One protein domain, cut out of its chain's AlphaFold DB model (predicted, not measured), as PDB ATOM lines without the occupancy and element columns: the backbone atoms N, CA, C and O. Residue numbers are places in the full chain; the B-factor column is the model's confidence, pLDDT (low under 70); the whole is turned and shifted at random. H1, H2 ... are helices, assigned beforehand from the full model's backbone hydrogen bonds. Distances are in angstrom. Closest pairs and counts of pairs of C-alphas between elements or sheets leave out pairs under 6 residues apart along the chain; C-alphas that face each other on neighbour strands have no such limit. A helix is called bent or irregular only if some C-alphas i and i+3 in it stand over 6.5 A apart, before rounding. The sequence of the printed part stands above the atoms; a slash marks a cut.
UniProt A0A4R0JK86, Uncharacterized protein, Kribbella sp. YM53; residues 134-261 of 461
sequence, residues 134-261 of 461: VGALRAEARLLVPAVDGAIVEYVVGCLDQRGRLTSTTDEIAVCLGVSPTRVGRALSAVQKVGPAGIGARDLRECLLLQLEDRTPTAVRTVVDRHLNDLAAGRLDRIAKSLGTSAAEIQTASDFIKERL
ATOM      1  N   VAL A 134     214.129 187.562 250.807       45.69
ATOM      2  CA  VAL A 134     215.263 188.135 250.060       45.69
ATOM      3  C   VAL A 134     214.849 189.059 248.910       45.69
ATOM      4  O   VAL A 134     215.508 190.068 248.658       45.69
ATOM      5  N   GLY A 135     213.779 188.730 248.182       50.53
ATOM      6  CA  GLY A 135     213.269 189.559 247.085       50.53
ATOM      7  C   GLY A 135     212.623 190.843 247.606       50.53
ATOM      8  O   GLY A 135     212.913 191.933 247.107       50.53
ATOM      9  N   ALA A 136     211.824 190.720 248.671       58.62
ATOM     10  CA  ALA A 136     211.266 191.856 249.404       58.62
ATOM     11  C   ALA A 136     212.379 192.715 250.023       58.62
ATOM     12  O   ALA A 136     212.402 193.929 249.834       58.62
ATOM     13  N   LEU A 137     213.373 192.075 250.643       65.44
ATOM     14  CA  LEU A 137     214.555 192.715 251.210       65.44
ATOM     15  C   LEU A 137     215.308 193.560 250.179       65.44
ATOM     16  O   LEU A 137     215.651 194.704 250.467       65.44
ATOM     17  N   ARG A 138     215.539 193.035 248.968       69.81
ATOM     18  CA  ARG A 138     216.173 193.788 247.868       69.81
ATOM     19  C   ARG A 138     215.342 195.002 247.476       69.81
ATOM     20  O   ARG A 138     215.874 196.109 247.381       69.81
ATOM     21  N   ALA A 139     214.047 194.801 247.246       62.66
ATOM     22  CA  ALA A 139     213.147 195.853 246.790       62.66
ATOM     23  C   ALA A 139     213.008 196.980 247.825       62.66
ATOM     24  O   ALA A 139     213.131 198.153 247.474       62.66
ATOM     25  N   GLU A 140     212.819 196.641 249.097       69.69
ATOM     26  CA  GLU A 140     212.650 197.602 250.185       69.69
ATOM     27  C   GLU A 140     213.971 198.288 250.571       69.69
ATOM     28  O   GLU A 140     214.000 199.508 250.741       69.69
ATOM     29  N   ALA A 141     215.095 197.563 250.622       76.31
ATOM     30  CA  ALA A 141     216.398 198.174 250.904       76.31
ATOM     31  C   ALA A 141     216.826 199.155 249.801       76.31
ATOM     32  O   ALA A 141     217.428 200.191 250.095       76.31
ATOM     33  N   ARG A 142     216.461 198.891 248.536       76.00
ATOM     34  CA  ARG A 142     216.661 199.831 247.419       76.00
ATOM     35  C   ARG A 142     215.925 201.158 247.615       76.00
ATOM     36  O   ARG A 142     216.440 202.184 247.185       76.00
ATOM     37  N   LEU A 143     214.759 201.161 248.270       78.38
ATOM     38  CA  LEU A 143     213.991 202.386 248.535       78.38
ATOM     39  C   LEU A 143     214.645 203.280 249.598       78.38
ATOM     40  O   LEU A 143     214.381 204.481 249.633       78.38
ATOM     41  N   LEU A 144     215.502 202.717 250.456       79.69
ATOM     42  CA  LEU A 144     216.204 203.452 251.514       79.69
ATOM     43  C   LEU A 144     217.547 204.050 251.066       79.69
ATOM     44  O   LEU A 144     218.190 204.761 251.844       79.69
ATOM     45  N   VAL A 145     217.983 203.778 249.834       77.56
ATOM     46  CA  VAL A 145     219.233 204.299 249.268       77.56
ATOM     47  C   VAL A 145     218.962 205.162 248.031       77.56
ATOM     48  O   VAL A 145     217.924 205.020 247.386       77.56
ATOM     49  N   PRO A 146     219.879 206.073 247.652       78.25
ATOM     50  CA  PRO A 146     219.778 206.782 246.379       78.25
ATOM     51  C   PRO A 146     219.649 205.804 245.203       78.25
ATOM     52  O   PRO A 146     220.298 204.763 245.204       78.25
ATOM     53  N   ALA A 147     218.900 206.159 244.154       72.19
ATOM     54  CA  ALA A 147     218.678 205.274 243.001       72.19
ATOM     55  C   ALA A 147     219.986 204.756 242.358       72.19
ATOM     56  O   ALA A 147     220.054 203.620 241.896       72.19
ATOM     57  N   VAL A 148     221.051 205.565 242.395       71.00
ATOM     58  CA  VAL A 148     222.399 205.208 241.913       71.00
ATOM     59  C   VAL A 148     223.116 204.149 242.766       71.00
ATOM     60  O   VAL A 148     224.086 203.553 242.308       71.00
ATOM     61  N   ASP A 149     222.661 203.920 244.001       77.44
ATOM     62  CA  ASP A 149     223.200 202.938 244.951       77.44
ATOM     63  C   ASP A 149     222.418 201.608 244.907       77.44
ATOM     64  O   ASP A 149     222.801 200.648 245.573       77.44
ATOM     65  N   GLY A 150     221.358 201.496 244.092       62.69
ATOM     66  CA  GLY A 150     220.525 200.289 244.019       62.69
ATOM     67  C   GLY A 150     221.282 199.029 243.576       62.69
ATOM     68  O   GLY A 150     221.020 197.940 244.081       62.69
ATOM     69  N   ALA A 151     222.283 199.172 242.703       60.56
ATOM     70  CA  ALA A 151     223.161 198.065 242.309       60.56
ATOM     71  C   ALA A 151     224.088 197.600 243.453       60.56
ATOM     72  O   ALA A 151     224.471 196.434 243.498       60.56
ATOM     73  N   ILE A 152     224.413 198.489 244.401       69.38
ATOM     74  CA  ILE A 152     225.212 198.154 245.589       69.38
ATOM     75  C   ILE A 152     224.378 197.285 246.538       69.38
ATOM     76  O   ILE A 152     224.897 196.322 247.090       69.38
ATOM     77  N   VAL A 153     223.080 197.579 246.683       70.44
ATOM     78  CA  VAL A 153     222.145 196.764 247.481       70.44
ATOM     79  C   VAL A 153     222.021 195.347 246.919       70.44
ATOM     80  O   VAL A 153     222.115 194.392 247.685       70.44
ATOM     81  N   GLU A 154     221.894 195.192 245.596       66.69
ATOM     82  CA  GLU A 154     221.868 193.858 244.964       66.69
ATOM     83  C   GLU A 154     223.112 193.046 245.279       66.69
ATOM     84  O   GLU A 154     223.029 191.876 245.644       66.69
ATOM     85  N   TYR A 155     224.269 193.689 245.152       59.50
ATOM     86  CA  TYR A 155     225.539 193.034 245.387       59.50
ATOM     87  C   TYR A 155     225.699 192.645 246.861       59.50
ATOM     88  O   TYR A 155     226.087 191.521 247.157       59.50
ATOM     89  N   VAL A 156     225.332 193.531 247.795       70.00
ATOM     90  CA  VAL A 156     225.374 193.245 249.240       70.00
ATOM     91  C   VAL A 156     224.466 192.068 249.601       70.00
ATOM     92  O   VAL A 156     224.903 191.189 250.337       70.00
ATOM     93  N   VAL A 157     223.243 192.009 249.060       70.06
ATOM     94  CA  VAL A 157     222.339 190.866 249.276       70.06
ATOM     95  C   VAL A 157     222.897 189.589 248.634       70.06
ATOM     96  O   VAL A 157     222.779 188.515 249.216       70.06
ATOM     97  N   GLY A 158     223.546 189.691 247.473       61.88
ATOM     98  CA  GLY A 158     224.231 188.569 246.821       61.88
ATOM     99  C   GLY A 158     225.458 188.049 247.581       61.88
ATOM    100  O   GLY A 158     225.858 186.906 247.376       61.88
ATOM    101  N   CYS A 159     226.037 188.853 248.475       70.81
ATOM    102  CA  CYS A 159     227.142 188.457 249.350       70.81
ATOM    103  C   CYS A 159     226.686 187.824 250.676       70.81
ATOM    104  O   CYS A 159     227.544 187.500 251.505       70.81
ATOM    105  N   LEU A 160     225.378 187.669 250.909       73.56
ATOM    106  CA  LEU A 160     224.860 186.983 252.091       73.56
ATOM    107  C   LEU A 160     224.967 185.463 251.922       73.56
ATOM    108  O   LEU A 160     224.626 184.921 250.873       73.56
ATOM    109  N   ASP A 161     225.438 184.770 252.958       59.50
ATOM    110  CA  ASP A 161     225.417 183.308 253.000       59.50
ATOM    111  C   ASP A 161     224.035 182.758 253.397       59.50
ATOM    112  O   ASP A 161     223.104 183.486 253.743       59.50
ATOM    113  N   GLN A 162     223.912 181.430 253.400       63.06
ATOM    114  CA  GLN A 162     222.692 180.707 253.787       63.06
ATOM    115  C   GLN A 162     222.235 181.013 255.230       63.06
ATOM    116  O   GLN A 162     221.090 180.758 255.597       63.06
ATOM    117  N   ARG A 163     223.135 181.548 256.065       62.66
ATOM    118  CA  ARG A 163     222.908 181.932 257.466       62.66
ATOM    119  C   ARG A 163     222.655 183.438 257.617       62.66
ATOM    120  O   ARG A 163     222.686 183.938 258.747       62.66
ATOM    121  N   GLY A 164     222.462 184.147 256.503       68.88
ATOM    122  CA  GLY A 164     222.190 185.578 256.451       68.88
ATOM    123  C   GLY A 164     223.384 186.452 256.835       68.88
ATOM    124  O   GLY A 164     223.184 187.620 257.156       68.88
ATOM    125  N   ARG A 165     224.616 185.927 256.839       78.06
ATOM    126  CA  ARG A 165     225.831 186.677 257.195       78.06
ATOM    127  C   ARG A 165     226.551 187.206 255.972       78.06
ATOM    128  O   ARG A 165     226.539 186.587 254.913       78.06
ATOM    129  N   LEU A 166     227.228 188.336 256.138       80.25
ATOM    130  CA  LEU A 166     228.001 188.936 255.059       80.25
ATOM    131  C   LEU A 166     229.333 188.193 254.884       80.25
ATOM    132  O   LEU A 166     230.160 188.166 255.794       80.25
ATOM    133  N   THR A 167     229.543 187.600 253.709       69.00
ATOM    134  CA  THR A 167     230.747 186.800 253.403       69.00
ATOM    135  C   THR A 167     231.964 187.633 253.003       69.00
ATOM    136  O   THR A 167     233.085 187.139 253.061       69.00
ATOM    137  N   SER A 168     231.748 188.883 252.588       70.94
ATOM    138  CA  SER A 168     232.784 189.807 252.114       70.94
ATOM    139  C   SER A 168     232.816 191.066 252.975       70.94
ATOM    140  O   SER A 168     231.784 191.531 253.456       70.94
ATOM    141  N   THR A 169     233.989 191.658 253.162       79.25
ATOM    142  CA  THR A 169     234.111 192.927 253.889       79.25
ATOM    143  C   THR A 169     233.552 194.095 253.073       79.25
ATOM    144  O   THR A 169     233.481 194.059 251.843       79.25
ATOM    145  N   THR A 170     233.172 195.181 253.751       83.31
ATOM    146  CA  THR A 170     232.691 196.399 253.080       83.31
ATOM    147  C   THR A 170     233.730 196.997 252.132       83.31
ATOM    148  O   THR A 170     233.357 197.566 251.110       83.31
ATOM    149  N   ASP A 171     235.017 196.847 252.450       74.38
ATOM    150  CA  ASP A 171     236.133 197.318 251.630       74.38
ATOM    151  C   ASP A 171     236.324 196.460 250.371       74.38
ATOM    152  O   ASP A 171     236.490 197.003 249.281       74.38
ATOM    153  N   GLU A 172     236.205 195.134 250.474       62.09
ATOM    154  CA  GLU A 172     236.257 194.230 249.313       62.09
ATOM    155  C   GLU A 172     235.096 194.477 248.343       62.09
ATOM    156  O   GLU A 172     235.299 194.558 247.129       62.09
ATOM    157  N   ILE A 173     233.884 194.670 248.872       66.44
ATOM    158  CA  ILE A 173     232.700 195.011 248.070       66.44
ATOM    159  C   ILE A 173     232.889 196.372 247.381       66.44
ATOM    160  O   ILE A 173     232.553 196.532 246.207       66.44
ATOM    161  N   ALA A 174     233.457 197.350 248.091       67.69
ATOM    162  CA  ALA A 174     233.727 198.683 247.560       67.69
ATOM    163  C   ALA A 174     234.720 198.645 246.389       67.69
ATOM    164  O   ALA A 174     234.471 199.265 245.353       67.69
ATOM    165  N   VAL A 175     235.797 197.863 246.525       60.72
ATOM    166  CA  VAL A 175     236.787 197.638 245.461       60.72
ATOM    167  C   VAL A 175     236.150 196.949 244.256       60.72
ATOM    168  O   VAL A 175     236.371 197.384 243.127       60.72
ATOM    169  N   CYS A 176     235.331 195.918 244.475       54.81
ATOM    170  CA  CYS A 176     234.698 195.163 243.391       54.81
ATOM    171  C   CYS A 176     233.738 196.020 242.548       54.81
ATOM    172  O   CYS A 176     233.719 195.915 241.322       54.81
ATOM    173  N   LEU A 177     232.973 196.902 243.195       54.47
ATOM    174  CA  LEU A 177     231.985 197.761 242.538       54.47
ATOM    175  C   LEU A 177     232.545 199.118 242.079       54.47
ATOM    176  O   LEU A 177     231.830 199.883 241.432       54.47
ATOM    177  N   GLY A 178     233.792 199.450 242.431       64.00
ATOM    178  CA  GLY A 178     234.389 200.756 242.138       64.00
ATOM    179  C   GLY A 178     233.701 201.920 242.865       64.00
ATOM    180  O   GLY A 178     233.577 203.015 242.315       64.00
ATOM    181  N   VAL A 179     233.216 201.693 244.091       78.25
ATOM    182  CA  VAL A 179     232.495 202.687 244.911       78.25
ATOM    183  C   VAL A 179     233.212 202.931 246.240       78.25
ATOM    184  O   VAL A 179     234.116 202.197 246.614       78.25
ATOM    185  N   SER A 180     232.823 203.969 246.986       81.56
ATOM    186  CA  SER A 180     233.400 204.210 248.313       81.56
ATOM    187  C   SER A 180     232.852 203.220 249.360       81.56
ATOM    188  O   SER A 180     231.653 202.915 249.334       81.56
ATOM    189  N   PRO A 181     233.657 202.797 250.357       80.00
ATOM    190  CA  PRO A 181     233.196 201.947 251.465       80.00
ATOM    191  C   PRO A 181     232.006 202.538 252.229       80.00
ATOM    192  O   PRO A 181     231.127 201.821 252.699       80.00
ATOM    193  N   THR A 182     231.915 203.868 252.282       88.88
ATOM    194  CA  THR A 182     230.774 204.581 252.870       88.88
ATOM    195  C   THR A 182     229.458 204.301 252.143       88.88
ATOM    196  O   THR A 182     228.423 204.177 252.796       88.88
ATOM    197  N   ARG A 183     229.463 204.156 250.810       82.44
ATOM    198  CA  ARG A 183     228.259 203.814 250.032       82.44
ATOM    199  C   ARG A 183     227.834 202.370 250.277       82.44
ATOM    200  O   ARG A 183     226.647 202.124 250.471       82.44
ATOM    201  N   VAL A 184     228.797 201.452 250.365       80.38
ATOM    202  CA  VAL A 184     228.547 200.049 250.733       80.38
ATOM    203  C   VAL A 184     227.969 199.946 252.142       80.38
ATOM    204  O   VAL A 184     226.968 199.266 252.338       80.38
ATOM    205  N   GLY A 185     228.522 200.682 253.109       88.44
ATOM    206  CA  GLY A 185     228.000 200.723 254.477       88.44
ATOM    207  C   GLY A 185     226.557 201.234 254.558       88.44
ATOM    208  O   GLY A 185     225.757 200.694 255.319       88.44
ATOM    209  N   ARG A 186     226.183 202.226 253.735       89.19
ATOM    210  CA  ARG A 186     224.782 202.681 253.637       89.19
ATOM    211  C   ARG A 186     223.866 201.606 253.060       89.19
ATOM    212  O   ARG A 186     222.787 201.399 253.608       89.19
ATOM    213  N   ALA A 187     224.292 200.924 251.998       81.62
ATOM    214  CA  ALA A 187     223.532 199.826 251.405       81.62
ATOM    215  C   ALA A 187     223.359 198.660 252.392       81.62
ATOM    216  O   ALA A 187     222.248 198.169 252.568       81.62
ATOM    217  N   LEU A 188     224.418 198.288 253.114       88.88
ATOM    218  CA  LEU A 188     224.362 197.275 254.167       88.88
ATOM    219  C   LEU A 188     223.414 197.680 255.301       88.88
ATOM    220  O   LEU A 188     222.595 196.873 255.726       88.88
ATOM    221  N   SER A 189     223.461 198.938 255.746       89.38
ATOM    222  CA  SER A 189     222.537 199.439 256.768       89.38
ATOM    223  C   SER A 189     221.082 199.435 256.291       89.38
ATOM    224  O   SER A 189     220.184 199.161 257.083       89.38
ATOM    225  N   ALA A 190     220.828 199.714 255.010       85.25
ATOM    226  CA  ALA A 190     219.491 199.613 254.432       85.25
ATOM    227  C   ALA A 190     218.975 198.166 254.457       85.25
ATOM    228  O   ALA A 190     217.850 197.938 254.894       85.25
ATOM    229  N   VAL A 191     219.815 197.198 254.079       83.19
ATOM    230  CA  VAL A 191     219.499 195.762 254.160       83.19
ATOM    231  C   VAL A 191     219.228 195.341 255.610       83.19
ATOM    232  O   VAL A 191     218.204 194.729 255.885       83.19
ATOM    233  N   GLN A 192     220.080 195.737 256.558       87.19
ATOM    234  CA  GLN A 192     219.932 195.417 257.988       87.19
ATOM    235  C   GLN A 192     218.669 196.012 258.635       87.19
ATOM    236  O   GLN A 192     218.171 195.460 259.609       87.19
ATOM    237  N   LYS A 193     218.171 197.153 258.140       83.50
ATOM    238  CA  LYS A 193     216.960 197.812 258.668       83.50
ATOM    239  C   LYS A 193     215.664 197.185 258.173       83.50
ATOM    240  O   LYS A 193     214.653 197.259 258.862       83.50
ATOM    241  N   VAL A 194     215.691 196.700 256.940       79.50
ATOM    242  CA  VAL A 194     214.524 196.160 256.239       79.50
ATOM    243  C   VAL A 194     214.374 194.675 256.518       79.50
ATOM    244  O   VAL A 194     213.262 194.186 256.687       79.50
ATOM    245  N   GLY A 195     215.490 193.953 256.539       73.31
ATOM    246  CA  GLY A 195     215.477 192.517 256.735       73.31
ATOM    247  C   GLY A 195     215.355 192.106 258.198       73.31
ATOM    248  O   GLY A 195     215.369 192.947 259.101       73.31
ATOM    249  N   PRO A 196     215.237 190.793 258.441       74.56
ATOM    250  CA  PRO A 196     215.080 190.257 259.783       74.56
ATOM    251  C   PRO A 196     216.277 190.621 260.668       74.56
ATOM    252  O   PRO A 196     217.430 190.628 260.231       74.56
ATOM    253  N   ALA A 197     215.997 190.942 261.930       79.88
ATOM    254  CA  ALA A 197     216.995 191.454 262.857       79.88
ATOM    255  C   ALA A 197     218.164 190.461 263.005       79.88
ATOM    256  O   ALA A 197     217.969 189.320 263.411       79.88
ATOM    257  N   GLY A 198     219.379 190.884 262.643       79.81
ATOM    258  CA  GLY A 198     220.566 190.018 262.589       79.81
ATOM    259  C   GLY A 198     221.054 189.660 261.181       79.81
ATOM    260  O   GLY A 198     222.178 189.173 261.048       79.81
ATOM    261  N   ILE A 199     220.276 189.942 260.130       83.94
ATOM    262  CA  ILE A 199     220.710 189.763 258.738       83.94
ATOM    263  C   ILE A 199     221.834 190.733 258.365       83.94
ATOM    264  O   ILE A 199     221.894 191.857 258.852       83.94
ATOM    265  N   GLY A 200     222.747 190.316 257.491       82.44
ATOM    266  CA  GLY A 200     223.890 191.126 257.069       82.44
ATOM    267  C   GLY A 200     224.906 191.387 258.181       82.44
ATOM    268  O   GLY A 200     225.700 192.321 258.073       82.44
ATOM    269  N   ALA A 201     224.888 190.601 259.260       88.75
ATOM    270  CA  ALA A 201     225.908 190.665 260.297       88.75
ATOM    271  C   ALA A 201     227.251 190.123 259.789       88.75
ATOM    272  O   ALA A 201     227.302 189.120 259.070       88.75
ATOM    273  N   ARG A 202     228.347 190.764 260.199       86.38
ATOM    274  CA  ARG A 202     229.722 190.348 259.879       86.38
ATOM    275  C   ARG A 202     230.232 189.285 260.847       86.38
ATOM    276  O   ARG A 202     231.067 188.463 260.485       86.38
ATOM    277  N   ASP A 203     229.717 189.273 262.076       86.38
ATOM    278  CA  ASP A 203     230.060 188.288 263.097       86.38
ATOM    279  C   ASP A 203     228.862 187.937 264.006       86.38
ATOM    280  O   ASP A 203     227.768 188.495 263.895       86.38
ATOM    281  N   LEU A 204     229.051 186.955 264.898       85.62
ATOM    282  CA  LEU A 204     228.010 186.515 265.840       85.62
ATOM    283  C   LEU A 204     227.596 187.628 266.810       85.62
ATOM    284  O   LEU A 204     226.424 187.721 267.167       85.62
ATOM    285  N   ARG A 205     228.548 188.458 267.240       90.38
ATOM    286  CA  ARG A 205     228.289 189.549 268.179       90.38
ATOM    287  C   ARG A 205     227.372 190.581 267.531       90.38
ATOM    288  O   ARG A 205     226.369 190.952 268.123       90.38
ATOM    289  N   GLU A 206     227.687 191.010 266.317       89.25
ATOM    290  CA  GLU A 206     226.879 191.940 265.538       89.25
ATOM    291  C   GLU A 206     225.489 191.369 265.246       89.25
ATOM    292  O   GLU A 206     224.509 192.079 265.435       89.25
ATOM    293  N   CYS A 207     225.387 190.084 264.886       88.25
ATOM    294  CA  CYS A 207     224.103 189.410 264.662       88.25
ATOM    295  C   CYS A 207     223.175 189.534 265.877       88.25
ATOM    296  O   CYS A 207     222.036 189.981 265.756       88.25
ATOM    297  N   LEU A 208     223.692 189.199 267.061       86.81
ATOM    298  CA  LEU A 208     222.930 189.264 268.305       86.81
ATOM    299  C   LEU A 208     222.640 190.706 268.730       86.81
ATOM    300  O   LEU A 208     221.566 190.972 269.254       86.81
ATOM    301  N   LEU A 209     223.563 191.645 268.493       89.00
ATOM    302  CA  LEU A 209     223.346 193.065 268.783       89.00
ATOM    303  C   LEU A 209     222.254 193.680 267.900       89.00
ATOM    304  O   LEU A 209     221.488 194.504 268.391       89.00
ATOM    305  N   LEU A 210     222.172 193.279 266.628       87.25
ATOM    306  CA  LEU A 210     221.135 193.727 265.694       87.25
ATOM    307  C   LEU A 210     219.732 193.239 266.090       87.25
ATOM    308  O   LEU A 210     218.753 193.861 265.698       87.25
ATOM    309  N   GLN A 211     219.634 192.162 266.874       85.06
ATOM    310  CA  GLN A 211     218.371 191.626 267.398       85.06
ATOM    311  C   GLN A 211     217.877 192.328 268.665       85.06
ATOM    312  O   GLN A 211     216.749 192.093 269.095       85.06
ATOM    313  N   LEU A 212     218.702 193.170 269.291       86.88
ATOM    314  CA  LEU A 212     218.312 193.846 270.523       86.88
ATOM    315  C   LEU A 212     217.435 195.060 270.213       86.88
ATOM    316  O   LEU A 212     217.858 195.993 269.534       86.88
ATOM    317  N   GLU A 213     216.237 195.083 270.788       80.50
ATOM    318  CA  GLU A 213     215.354 196.249 270.759       80.50
ATOM    319  C   GLU A 213     215.789 197.312 271.782       80.50
ATOM    320  O   GLU A 213     216.439 196.999 272.785       80.50
ATOM    321  N   ASP A 214     215.339 198.558 271.607       75.25
ATOM    322  CA  ASP A 214     215.636 199.677 272.520       75.25
ATOM    323  C   ASP A 214     215.194 199.428 273.974       75.25
ATOM    324  O   ASP A 214     215.748 200.011 274.904       75.25
ATOM    325  N   ARG A 215     214.206 198.549 274.191       74.94
ATOM    326  CA  ARG A 215     213.691 198.192 275.526       74.94
ATOM    327  C   ARG A 215     214.442 197.031 276.187       74.94
ATOM    328  O   ARG A 215     214.071 196.620 277.285       74.94
ATOM    329  N   THR A 216     215.469 196.484 275.538       82.44
ATOM    330  CA  THR A 216     216.253 195.363 276.075       82.44
ATOM    331  C   THR A 216     217.042 195.804 277.317       82.44
ATOM    332  O   THR A 216     217.674 196.864 277.285       82.44
ATOM    333  N   PRO A 217     217.090 195.001 278.401       82.75
ATOM    334  CA  PRO A 217     217.915 195.307 279.566       82.75
ATOM    335  C   PRO A 217     219.383 195.575 279.198       82.75
ATOM    336  O   PRO A 217     220.004 194.828 278.439       82.75
ATOM    337  N   THR A 218     219.978 196.613 279.788       83.81
ATOM    338  CA  THR A 218     221.371 197.028 279.520       83.81
ATOM    339  C   THR A 218     222.393 195.929 279.824       83.81
ATOM    340  O   THR A 218     223.413 195.823 279.135       83.81
ATOM    341  N   ALA A 219     222.099 195.069 280.802       83.88
ATOM    342  CA  ALA A 219     222.906 193.898 281.130       83.88
ATOM    343  C   ALA A 219     223.023 192.928 279.941       83.88
ATOM    344  O   ALA A 219     224.132 192.524 279.601       83.88
ATOM    345  N   VAL A 220     221.921 192.628 279.239       87.50
ATOM    346  CA  VAL A 220     221.909 191.738 278.061       87.50
ATOM    347  C   VAL A 220     222.814 192.289 276.963       87.50
ATOM    348  O   VAL A 220     223.682 191.581 276.456       87.50
ATOM    349  N   ARG A 221     222.671 193.583 276.647       90.06
ATOM    350  CA  ARG A 221     223.493 194.247 275.627       90.06
ATOM    351  C   ARG A 221     224.979 194.185 275.962       90.06
ATOM    352  O   ARG A 221     225.789 193.902 275.087       90.06
ATOM    353  N   THR A 222     225.334 194.405 277.226       88.88
ATOM    354  CA  THR A 222     226.732 194.381 277.678       88.88
ATOM    355  C   THR A 222     227.314 192.965 277.659       88.88
ATOM    356  O   THR A 222     228.469 192.773 277.273       88.88
ATOM    357  N   VAL A 223     226.511 191.959 278.018       90.06
ATOM    358  CA  VAL A 223     226.906 190.546 277.959       90.06
ATOM    359  C   VAL A 223     227.174 190.108 276.517       90.06
ATOM    360  O   VAL A 223     228.222 189.517 276.255       90.06
ATOM    361  N   VAL A 224     226.287 190.448 275.576       89.50
ATOM    362  CA  VAL A 224     226.482 190.164 274.141       89.50
ATOM    363  C   VAL A 224     227.690 190.927 273.581       89.50
ATOM    364  O   VAL A 224     228.466 190.376 272.806       89.50
ATOM    365  N   ASP A 225     227.890 192.180 273.991       90.31
ATOM    366  CA  ASP A 225     228.974 193.022 273.482       90.31
ATOM    367  C   ASP A 225     230.370 192.541 273.913       90.31
ATOM    368  O   ASP A 225     231.302 192.565 273.108       90.31
ATOM    369  N   ARG A 226     230.530 192.117 275.176       90.25
ATOM    370  CA  ARG A 226     231.859 191.938 275.797       90.25
ATOM    371  C   ARG A 226     232.122 190.569 276.415       90.25
ATOM    372  O   ARG A 226     233.280 190.236 276.646       90.25
ATOM    373  N   HIS A 227     231.086 189.769 276.676       90.75
ATOM    374  CA  HIS A 227     231.198 188.553 277.490       90.75
ATOM    375  C   HIS A 227     230.660 187.280 276.816       90.75
ATOM    376  O   HIS A 227     230.471 186.270 277.492       90.75
ATOM    377  N   LEU A 228     230.479 187.266 275.489       87.19
ATOM    378  CA  LEU A 228     229.989 186.086 274.754       87.19
ATOM    379  C   LEU A 228     230.809 184.811 275.011       87.19
ATOM    380  O   LEU A 228     230.238 183.738 275.185       87.19
ATOM    381  N   ASN A 229     232.139 184.919 275.088       87.44
ATOM    382  CA  ASN A 229     233.016 183.769 275.339       87.44
ATOM    383  C   ASN A 229     232.862 183.199 276.757       87.44
ATOM    384  O   ASN A 229     232.991 181.992 276.967       87.44
ATOM    385  N   ASP A 230     232.611 184.062 277.742       87.56
ATOM    386  CA  ASP A 230     232.350 183.637 279.116       87.56
ATOM    387  C   ASP A 230     230.945 183.052 279.259       87.56
ATOM    388  O   ASP A 230     230.777 182.052 279.959       87.56
ATOM    389  N   LEU A 231     229.971 183.613 278.537       86.31
ATOM    390  CA  LEU A 231     228.600 183.116 278.472       86.31
ATOM    391  C   LEU A 231     228.554 181.711 277.855       86.31
ATOM    392  O   LEU A 231     227.962 180.805 278.436       86.31
ATOM    393  N   ALA A 232     229.239 181.505 276.725       81.56
ATOM    394  CA  ALA A 232     229.320 180.212 276.043       81.56
ATOM    395  C   ALA A 232     229.959 179.119 276.915       81.56
ATOM    396  O   ALA A 232     229.607 177.947 276.809       81.56
ATOM    397  N   ALA A 233     230.876 179.501 277.805       85.38
ATOM    398  CA  ALA A 233     231.528 178.588 278.733       85.38
ATOM    399  C   ALA A 233     230.803 178.445 280.086       85.38
ATOM    400  O   ALA A 233     231.355 177.833 281.001       85.38
ATOM    401  N   GLY A 234     229.616 179.044 280.246       84.31
ATOM    402  CA  GLY A 234     228.820 178.975 281.474       84.31
ATOM    403  C   GLY A 234     229.436 179.695 282.680       84.31
ATOM    404  O   GLY A 234     229.038 179.440 283.813       84.31
ATOM    405  N   ARG A 235     230.409 180.595 282.480       89.31
ATOM    406  CA  ARG A 235     231.144 181.274 283.564       89.31
ATOM    407  C   ARG A 235     230.412 182.521 284.071       89.31
ATOM    408  O   ARG A 235     230.988 183.610 284.099       89.31
ATOM    409  N   LEU A 236     229.156 182.368 284.489       88.88
ATOM    410  CA  LEU A 236     228.286 183.488 284.876       88.88
ATOM    411  C   LEU A 236     228.843 184.297 286.059       88.88
ATOM    412  O   LEU A 236     228.782 185.524 286.049       88.88
ATOM    413  N   ASP A 237     229.508 183.638 287.013       87.88
ATOM    414  CA  ASP A 237     230.139 184.306 288.159       87.88
ATOM    415  C   ASP A 237     231.254 185.279 287.754       87.88
ATOM    416  O   ASP A 237     231.478 186.294 288.414       87.88
ATOM    417  N   ARG A 238     231.984 184.985 286.667       89.38
ATOM    418  CA  ARG A 238     233.030 185.888 286.157       89.38
ATOM    419  C   ARG A 238     232.422 187.120 285.503       89.38
ATOM    420  O   ARG A 238     232.942 188.215 285.691       89.38
ATOM    421  N   ILE A 239     231.319 186.935 284.786       88.94
ATOM    422  CA  ILE A 239     230.568 188.022 284.155       88.94
ATOM    423  C   ILE A 239     229.990 188.943 285.235       88.94
ATOM    424  O   ILE A 239     230.204 190.149 285.180       88.94
ATOM    425  N   ALA A 240     229.356 188.375 286.266       90.12
ATOM    426  CA  ALA A 240     228.799 189.121 287.395       90.12
ATOM    427  C   ALA A 240     229.866 189.966 288.113       90.12
ATOM    428  O   ALA A 240     229.679 191.162 288.326       90.12
ATOM    429  N   LYS A 241     231.040 189.379 288.389       89.31
ATOM    430  CA  LYS A 241     232.181 190.102 288.977       89.31
ATOM    431  C   LYS A 241     232.713 191.213 288.073       89.31
ATOM    432  O   LYS A 241     233.061 192.275 288.574       89.31
ATOM    433  N   SER A 242     232.785 190.974 286.763       89.06
ATOM    434  CA  SER A 242     233.272 191.969 285.803       89.06
ATOM    435  C   SER A 242     232.310 193.144 285.626       89.06
ATOM    436  O   SER A 242     232.762 194.250 285.340       89.06
ATOM    437  N   LEU A 243     231.003 192.905 285.755       85.94
ATOM    438  CA  LEU A 243     229.961 193.919 285.582       85.94
ATOM    439  C   LEU A 243     229.533 194.576 286.902       85.94
ATOM    440  O   LEU A 243     228.828 195.580 286.872       85.94
ATOM    441  N   GLY A 244     229.974 194.045 288.046       86.81
ATOM    442  CA  GLY A 244     229.589 194.544 289.368       86.81
ATOM    443  C   GLY A 244     228.122 194.272 289.714       86.81
ATOM    444  O   GLY A 244     227.539 195.008 290.504       86.81
ATOM    445  N   THR A 245     227.521 193.243 289.113       88.25
ATOM    446  CA  THR A 245     226.104 192.881 289.269       88.25
ATOM    447  C   THR A 245     225.953 191.554 290.008       88.25
ATOM    448  O   THR A 245     226.922 190.819 290.220       88.25
ATOM    449  N   SER A 246     224.727 191.210 290.398       88.88
ATOM    450  CA  SER A 246     224.453 189.910 291.014       88.88
ATOM    451  C   SER A 246     224.525 188.770 289.986       88.88
ATOM    452  O   SER A 246     224.235 188.951 288.800       88.88
ATOM    453  N   ALA A 247     224.879 187.561 290.437       85.00
ATOM    454  CA  ALA A 247     224.846 186.365 289.586       85.00
ATOM    455  C   ALA A 247     223.423 186.052 289.082       85.00
ATOM    456  O   ALA A 247     223.263 185.547 287.975       85.00
ATOM    457  N   ALA A 248     222.396 186.419 289.860       86.12
ATOM    458  CA  ALA A 248     220.994 186.271 289.481       86.12
ATOM    459  C   ALA A 248     220.620 187.153 288.278       86.12
ATOM    460  O   ALA A 248     219.998 186.666 287.341       86.12
ATOM    461  N   GLU A 249     221.057 188.416 288.244       86.88
ATOM    462  CA  GLU A 249     220.807 189.314 287.101       86.88
ATOM    463  C   GLU A 249     221.496 188.827 285.821       86.88
ATOM    464  O   GLU A 249     220.926 188.905 284.731       86.88
ATOM    465  N   ILE A 250     222.712 188.280 285.939       90.44
ATOM    466  CA  ILE A 250     223.427 187.691 284.799       90.44
ATOM    467  C   ILE A 250     222.763 186.401 284.328       90.44
ATOM    468  O   ILE A 250     222.711 186.157 283.123       90.44
ATOM    469  N   GLN A 251     222.223 185.599 285.246       86.06
ATOM    470  CA  GLN A 251     221.423 184.431 284.896       86.06
ATOM    471  C   GLN A 251     220.186 184.849 284.093       86.06
ATOM    472  O   GLN A 251     219.992 184.344 282.994       86.06
ATOM    473  N   THR A 252     219.434 185.859 284.550       87.88
ATOM    474  CA  THR A 252     218.285 186.399 283.803       87.88
ATOM    475  C   THR A 252     218.683 186.915 282.417       87.88
ATOM    476  O   THR A 252     217.976 186.677 281.440       87.88
ATOM    477  N   ALA A 253     219.833 187.588 282.297       87.12
ATOM    478  CA  ALA A 253     220.339 188.041 281.002       87.12
ATOM    479  C   ALA A 253     220.738 186.870 280.085       87.12
ATOM    480  O   ALA A 253     220.459 186.902 278.888       87.12
ATOM    481  N   SER A 254     221.366 185.827 280.636       86.62
ATOM    482  CA  SER A 254     221.697 184.589 279.920       86.62
ATOM    483  C   SER A 254     220.439 183.886 279.410       86.62
ATOM    484  O   SER A 254     220.405 183.460 278.257       86.62
ATOM    485  N   ASP A 255     219.418 183.768 280.256       84.50
ATOM    486  CA  ASP A 255     218.158 183.109 279.909       84.50
ATOM    487  C   ASP A 255     217.436 183.894 278.812       84.50
ATOM    488  O   ASP A 255     217.063 183.315 277.796       84.50
ATOM    489  N   PHE A 256     217.398 185.227 278.915       87.56
ATOM    490  CA  PHE A 256     216.889 186.087 277.845       87.56
ATOM    491  C   PHE A 256     217.608 185.839 276.511       87.56
ATOM    492  O   PHE A 256     216.953 185.671 275.486       87.56
ATOM    493  N   ILE A 257     218.946 185.787 276.504       84.62
ATOM    494  CA  ILE A 257     219.725 185.553 275.276       84.62
ATOM    495  C   ILE A 257     219.376 184.195 274.659       84.62
ATOM    496  O   ILE A 257     219.191 184.111 273.450       84.62
ATOM    497  N   LYS A 258     219.274 183.139 275.473       78.75
ATOM    498  CA  LYS A 258     218.982 181.777 274.996       78.75
ATOM    499  C   LYS A 258     217.547 181.611 274.504       78.75
ATOM    500  O   LYS A 258     217.318 180.843 273.578       78.75
ATOM    501  N   GLU A 259     216.598 182.288 275.140       77.25
ATOM    502  CA  GLU A 259     215.172 182.150 274.839       77.25
ATOM    503  C   GLU A 259     214.696 183.091 273.728       77.25
ATOM    504  O   GLU A 259     213.717 182.784 273.050       77.25
ATOM    505  N   ARG A 260     215.337 184.258 273.562       76.44
ATOM    506  CA  ARG A 260     214.841 185.335 272.687       76.44
ATOM    507  C   ARG A 260     215.720 185.640 271.487       76.44
ATOM    508  O   ARG A 260     215.213 186.248 270.551       76.44
ATOM    509  N   LEU A 261     217.000 185.265 271.505       82.38
ATOM    510  CA  LEU A 261     217.931 185.585 270.422       82.38
ATOM    511  C   LEU A 261     218.344 184.330 269.658       82.38
ATOM    512  O   LEU A 261     218.452 183.238 270.215       82.38
TER     513      LEU A 261
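What this domain is: This is residues 134 to 261 of the 461 residues of an uncharacterized protein of Kribbella sp. YM53 (UniProt A0A4R0JK86). Two lobes of helices stand end to end along a rod: in one, H1, H2 and H3 pack on the longer H4; in the other, H6 packs on both H5 and H9, with H8 on H9 and short H7 beside H8. H5 is nearest the middle of the whole, where the lobes come close. The printed part has 128 residues with nine named helices, H1 to H9 in chain order, and no named strand: all helix, mostly crossed. It is loose, with a radius of gyration of the C-alphas of 17.4 A, and spans 51 by 25 by 23 A.

How they stand to each other: H4, residues 181 to 194, touches H2, residues 147 to 158; the closest C-alphas, of Val 153 and Ala 187, are 5.2 A apart. H1, residues 134 to 143, touches H4 at a steep tilt of 61 degrees, closest at the C-alphas of Ala 141 and Ala 190, 4.9 A. H1 and H2 form a helical hairpin at 25 degrees. H3, residues 170 to 177, touches H4 at residues 181 to 185 alone, closest at the C-alphas of Ala 174 and Pro 181, 5.1 A. H5, residues 204 to 210, is close to H4 but not clearly touching: the closest C-alphas, of Gln 192 and Leu 210, are 8.0 A apart. H5 and H6, residues 218 to 226, form a helical hairpin at 32 degrees. H6 touches H9, residues 247 to 260, about perpendicular at 79 degrees, closest at the C-alphas of Val 220 and Ala 253, 5.0 A. H8, residues 236 to 243, touches H9 at residues 247 to 251 alone; H7, residues 228 to 232, touches H8 only at the corner. Every O i to N i+4 pair is within hydrogen-bond range in H3 to H9, against 5 of 6 in H1 and 6 of 8 in H2.

Where its parts are: H4 is 20.1 A from first to last C-alpha, H9 19.7 A and H2 18.0 A. H1 begins at C-alpha 134 (215.263, 188.135, 250.060), and H9 ends at C-alpha 260 (214.841, 185.335, 272.687). H2 is irregular: C-alphas 148 and 151 are 7.2 A apart.

The domain as a whole: The two C-alphas farthest apart, of Val 148 and Ser 246, are 51.5 A apart. The printed part has no cut, and the link from H2 to H3, 11 residues, is long. The mean pLDDT of the printed part is 79.3; 25 residues are under 70, among them 134 to 140 and 172 to 178.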